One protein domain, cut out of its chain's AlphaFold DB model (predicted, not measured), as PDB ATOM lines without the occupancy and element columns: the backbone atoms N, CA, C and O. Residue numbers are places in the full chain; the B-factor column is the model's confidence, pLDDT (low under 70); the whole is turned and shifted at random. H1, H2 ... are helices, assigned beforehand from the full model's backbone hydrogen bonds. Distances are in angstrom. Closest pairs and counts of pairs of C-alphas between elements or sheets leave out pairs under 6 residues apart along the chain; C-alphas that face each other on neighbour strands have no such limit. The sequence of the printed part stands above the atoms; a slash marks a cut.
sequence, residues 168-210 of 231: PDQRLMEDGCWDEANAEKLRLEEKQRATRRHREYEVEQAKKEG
ATOM      1  N   PRO A 168     158.992 153.743 161.962       97.12
ATOM      2  CA  PRO A 168     158.960 153.581 163.412       97.12
ATOM      3  C   PRO A 168     160.269 153.010 163.973       97.12
ATOM      4  O   PRO A 168     160.690 153.419 165.046       97.12
ATOM      5  N   ASP A 169     160.965 152.144 163.230       97.81
ATOM      6  CA  ASP A 169     162.264 151.600 163.637       97.81
ATOM      7  C   ASP A 169     163.340 152.690 163.771       97.81
ATOM      8  O   ASP A 169     164.120 152.682 164.721       97.81
ATOM      9  N   GLN A 170     163.355 153.660 162.850       96.38
ATOM     10  CA  GLN A 170     164.277 154.797 162.911       96.38
ATOM     11  C   GLN A 170     163.929 155.756 164.055       96.38
ATOM     12  O   GLN A 170     164.835 156.178 164.768       96.38
ATOM     13  N   ARG A 171     162.639 156.052 164.274       96.44
ATOM     14  CA  ARG A 171     162.194 156.910 165.386       96.44
ATOM     15  C   ARG A 171     162.553 156.309 166.747       96.44
ATOM     16  O   ARG A 171     163.166 156.987 167.558       96.44
ATOM     17  N   LEU A 172     162.258 155.025 166.955       97.62
ATOM     18  CA  LEU A 172     162.600 154.317 168.192       97.62
ATOM     19  C   LEU A 172     164.114 154.309 168.448       97.62
ATOM     20  O   LEU A 172     164.546 154.468 169.586       97.62
ATOM     21  N   MET A 173     164.931 154.166 167.399       96.31
ATOM     22  CA  MET A 173     166.391 154.257 167.519       96.31
ATOM     23  C   MET A 173     166.855 155.667 167.915       96.31
ATOM     24  O   MET A 173     167.779 155.792 168.718       96.31
ATOM     25  N   GLU A 174     166.238 156.718 167.372       94.81
ATOM     26  CA  GLU A 174     166.527 158.108 167.753       94.81
ATOM     27  C   GLU A 174     166.138 158.410 169.206       94.81
ATOM     28  O   GLU A 174     166.890 159.094 169.899       94.81
ATOM     29  N   ASP A 175     165.036 157.831 169.686       95.38
ATOM     30  CA  ASP A 175     164.562 157.962 171.071       95.38
ATOM     31  C   ASP A 175     165.344 157.066 172.063       95.38
ATOM     32  O   ASP A 175     165.138 157.132 173.275       95.38
ATOM     33  N   GLY A 176     166.270 156.234 171.568       95.75
ATOM     34  CA  GLY A 176     167.095 155.329 172.376       95.75
ATOM     35  C   GLY A 176     166.408 154.019 172.787       95.75
ATOM     36  O   GLY A 176     166.966 153.257 173.581       95.75
ATOM     37  N   CYS A 177     165.232 153.717 172.235       97.50
ATOM     38  CA  CYS A 177     164.484 152.475 172.444       97.50
ATOM     39  C   CYS A 177     165.019 151.335 171.555       97.50
ATOM     40  O   CYS A 177     164.372 150.880 170.609       97.50
ATOM     41  N   TRP A 178     166.234 150.866 171.843       96.06
ATOM     42  CA  TRP A 178     166.994 149.945 170.983       96.06
ATOM     43  C   TRP A 178     166.323 148.597 170.700       96.06
ATOM     44  O   TRP A 178     166.334 148.134 169.556       96.06
ATOM     45  N   ASP A 179     165.755 147.953 171.718       97.69
ATOM     46  CA  ASP A 179     165.145 146.624 171.568       97.69
ATOM     47  C   ASP A 179     163.876 146.690 170.709       97.69
ATOM     48  O   ASP A 179     163.686 145.885 169.794       97.69
ATOM     49  N   GLU A 180     163.049 147.709 170.944       98.00
ATOM     50  CA  GLU A 180     161.829 147.983 170.182       98.00
ATOM     51  C   GLU A 180     162.162 148.350 168.730       98.00
ATOM     52  O   GLU A 180     161.548 147.822 167.802       98.00
ATOM     53  N   ALA A 181     163.191 149.179 168.519       97.94
ATOM     54  CA  ALA A 181     163.683 149.527 167.188       97.94
ATOM     55  C   ALA A 181     164.119 148.285 166.396       97.94
ATOM     56  O   ALA A 181     163.784 148.142 165.218       97.94
ATOM     57  N   ASN A 182     164.837 147.355 167.034       97.69
ATOM     58  CA  ASN A 182     165.279 146.114 166.399       97.69
ATOM     59  C   ASN A 182     164.107 145.189 166.042       97.69
ATOM     60  O   ASN A 182     164.086 144.628 164.941       97.69
ATOM     61  N   ALA A 183     163.127 145.044 166.939       98.06
ATOM     62  CA  ALA A 183     161.922 144.259 166.679       98.06
ATOM     63  C   ALA A 183     161.119 144.841 165.505       98.06
ATOM     64  O   ALA A 183     160.709 144.117 164.592       98.06
ATOM     65  N   GLU A 184     160.957 146.162 165.483       97.94
ATOM     66  CA  GLU A 184     160.213 146.860 164.444       97.94
ATOM     67  C   GLU A 184     160.935 146.829 163.090       97.94
ATOM     68  O   GLU A 184     160.312 146.599 162.049       97.94
ATOM     69  N   LYS A 185     162.269 146.945 163.093       97.50
ATOM     70  CA  LYS A 185     163.104 146.745 161.904       97.50
ATOM     71  C   LYS A 185     162.895 145.355 161.306       97.50
ATOM     72  O   LYS A 185     162.677 145.239 160.097       97.50
ATOM     73  N   LEU A 186     162.933 144.303 162.131       97.88
ATOM     74  CA  LEU A 186     162.712 142.930 161.670       97.88
ATOM     75  C   LEU A 186     161.323 142.782 161.036       97.88
ATOM     76  O   LEU A 186     161.213 142.288 159.912       97.88
ATOM     77  N   ARG A 187     160.282 143.294 161.701       98.00
ATOM     78  CA  ARG A 187     158.900 143.280 161.204       98.00
ATOM     79  C   ARG A 187     158.770 143.954 159.831       98.00
ATOM     80  O   ARG A 187     158.104 143.420 158.939       98.00
ATOM     81  N   LEU A 188     159.397 145.119 159.643       96.81
ATOM     82  CA  LEU A 188     159.383 145.856 158.373       96.81
ATOM     83  C   LEU A 188     160.124 145.106 157.259       96.81
ATOM     84  O   LEU A 188     159.598 144.988 156.147       96.81
ATOM     85  N   GLU A 189     161.308 144.565 157.545       96.38
ATOM     86  CA  GLU A 189     162.080 143.785 156.575       96.38
ATOM     87  C   GLU A 189     161.354 142.496 156.170       96.38
ATOM     88  O   GLU A 189     161.311 142.154 154.985       96.38
ATOM     89  N   GLU A 190     160.743 141.783 157.118       97.69
ATOM     90  CA  GLU A 190     159.956 140.579 156.844       97.69
ATOM     91  C   GLU A 190     158.719 140.884 156.004       97.69
ATOM     92  O   GLU A 190     158.457 140.175 155.027       97.69
ATOM     93  N   LYS A 191     158.007 141.978 156.310       96.62
ATOM     94  CA  LYS A 191     156.886 142.462 155.495       96.62
ATOM     95  C   LYS A 191     157.338 142.743 154.060       96.62
ATOM     96  O   LYS A 191     156.711 142.256 153.119       96.62
ATOM     97  N   GLN A 192     158.454 143.454 153.879       94.69
ATOM     98  CA  GLN A 192     159.004 143.750 152.553       94.69
ATOM     99  C   GLN A 192     159.407 142.470 151.799       94.69
ATOM    100  O   GLN A 192     159.094 142.318 150.615       94.69
ATOM    101  N   ARG A 193     160.062 141.520 152.480       96.31
ATOM    102  CA  ARG A 193     160.446 140.219 151.905       96.31
ATOM    103  C   ARG A 193     159.223 139.385 151.520       96.31
ATOM    104  O   ARG A 193     159.233 138.759 150.463       96.31
ATOM    105  N   ALA A 194     158.169 139.377 152.335       96.50
ATOM    106  CA  ALA A 194     156.926 138.666 152.042       96.50
ATOM    107  C   ALA A 194     156.223 139.236 150.802       96.50
ATOM    108  O   ALA A 194     155.902 138.472 149.892       96.50
ATOM    109  N   THR A 195     156.074 140.564 150.712       93.75
ATOM    110  CA  THR A 195     155.513 141.229 149.523       93.75
ATOM    111  C   THR A 195     156.325 140.914 148.268       93.75
ATOM    112  O   THR A 195     155.750 140.599 147.226       93.75
ATOM    113  N   ARG A 196     157.661 140.928 148.364       92.44
ATOM    114  CA  ARG A 196     158.540 140.561 147.249       92.44
ATOM    115  C   ARG A 196     158.333 139.109 146.801       92.44
ATOM    116  O   ARG A 196     158.146 138.885 145.611       92.44
ATOM    117  N   ARG A 197     158.315 138.145 147.732       94.38
ATOM    118  CA  ARG A 197     158.083 136.721 147.417       94.38
ATOM    119  C   ARG A 197     156.722 136.488 146.768       94.38
ATOM    120  O   ARG A 197     156.634 135.757 145.789       94.38
ATOM    121  N   HIS A 198     155.675 137.135 147.284       92.88
ATOM    122  CA  HIS A 198     154.340 137.059 146.695       92.88
ATOM    123  C   HIS A 198     154.345 137.571 145.251       92.88
ATOM    124  O   HIS A 198     153.814 136.920 144.358       92.88
ATOM    125  N   ARG A 199     155.015 138.702 144.999       89.06
ATOM    126  CA  ARG A 199     155.113 139.263 143.650       89.06
ATOM    127  C   ARG A 199     155.903 138.374 142.693       89.06
ATOM    128  O   ARG A 199     155.495 138.207 141.549       89.06
ATOM    129  N   GLU A 200     157.022 137.814 143.141       90.44
ATOM    130  CA  GLU A 200     157.818 136.871 142.345       90.44
ATOM    131  C   GLU A 200     156.983 135.635 141.968       90.44
ATOM    132  O   GLU A 200     156.972 135.246 140.800       90.44
ATOM    133  N   TYR A 201     156.198 135.100 142.912       92.38
ATOM    134  CA  TYR A 201     155.252 134.011 142.658       92.38
ATOM    135  C   TYR A 201     154.176 134.397 141.630       92.38
ATOM    136  O   TYR A 201     153.966 133.668 140.663       92.38
ATOM    137  N   GLU A 202     153.528 135.557 141.779       91.06
ATOM    138  CA  GLU A 202     152.535 136.048 140.812       91.06
ATOM    139  C   GLU A 202     153.112 136.190 139.399       91.06
ATOM    140  O   GLU A 202     152.445 135.837 138.425       91.06
ATOM    141  N   VAL A 203     154.339 136.708 139.281       89.12
ATOM    142  CA  VAL A 203     155.057 136.861 138.004       89.12
ATOM    143  C   VAL A 203     155.381 135.504 137.389       89.12
ATOM    144  O   VAL A 203     155.283 135.348 136.174       89.12
ATOM    145  N   GLU A 204     155.742 134.510 138.195       90.06
ATOM    146  CA  GLU A 204     155.986 133.155 137.704       90.06
ATOM    147  C   GLU A 204     154.697 132.487 137.204       90.06
ATOM    148  O   GLU A 204     154.695 131.905 136.119       90.06
ATOM    149  N   GLN A 205     153.589 132.609 137.944       91.06
ATOM    150  CA  GLN A 205     152.287 132.085 137.514       91.06
ATOM    151  C   GLN A 205     151.797 132.775 136.238       91.06
ATOM    152  O   GLN A 205     151.376 132.111 135.297       91.06
ATOM    153  N   ALA A 206     151.952 134.098 136.160       89.81
ATOM    154  CA  ALA A 206     151.651 134.874 134.965       89.81
ATOM    155  C   ALA A 206     152.382 134.331 133.730       89.81
ATOM    156  O   ALA A 206     151.759 134.034 132.713       89.81
ATOM    157  N   LYS A 207     153.695 134.107 133.856       90.50
ATOM    158  CA  LYS A 207     154.513 133.541 132.779       90.50
ATOM    159  C   LYS A 207     154.047 132.148 132.355       90.50
ATOM    160  O   LYS A 207     154.032 131.872 131.160       90.50
ATOM    161  N   LYS A 208     153.654 131.282 133.301       91.62
ATOM    162  CA  LYS A 208     153.113 129.939 133.000       91.62
ATOM    163  C   LYS A 208     151.799 130.003 132.221       91.62
ATOM    164  O   LYS A 208     151.571 129.183 131.342       91.62
ATOM    165  N   GLU A 209     150.972 130.999 132.514       92.62
ATOM    166  CA  GLU A 209     149.700 131.268 131.837       92.62
ATOM    167  C   GLU A 209     149.869 132.066 130.526       92.62
ATOM    168  O   GLU A 209     148.880 132.419 129.888       92.62
ATOM    169  N   GLY A 210     151.105 132.378 130.113       89.38
ATOM    170  CA  GLY A 210     151.387 133.173 128.914       89.38
ATOM    171  C   GLY A 210     150.988 134.650 129.027       89.38
ATOM    172  O   GLY A 210     150.924 135.342 128.012       89.38
TER     173      GLY A 210
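What this domain is: This is residues 168 to 210 of the 231 residues of the protein "Oxysterol-binding protein 1" of Armadillidium vulgare (UniProt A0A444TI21). Picture one long straight helix, H2, with the short helix H1 folded back beside its first residues as a lopsided helical hairpin. Residues 189 to 210, of which 189 to 208 belong to H2, stick out free. The printed part has 43 residues with two named helices, H1 then H2, and no named strand: all helix. It is extended, a rod of 51 by 12 by 6 A, with a radius of gyration of the C-alphas of 16.1 A.

Where its parts are: Find C-alpha 168 at (158.960, 153.581, 163.412); from there H1 runs over residues 168 to 174. After a tight link of 3 residues, H2 runs over residues 178 to 208, 45.1 A from C-alpha 178 at (166.994, 149.945, 170.983) to C-alpha 208 at (153.113, 129.939, 133.000).

How they stand to each other: Look at Asp 169 and Ala 181: their C-alphas, 4.3 A apart, are the closest where H1 and H2 touch. H2 touches H1 with residues 178 to 185 alone. The two form a helical hairpin, running opposite ways at a shallow tilt of 32 degrees. In both helices every O i to N i+4 pair is within hydrogen-bond range.

The domain as a whole: The C-alphas of Gly 176 and Gly 210 are the two farthest apart, 51.3 A. The printed part has no cut, and no printed residue is under 70 in pLDDT.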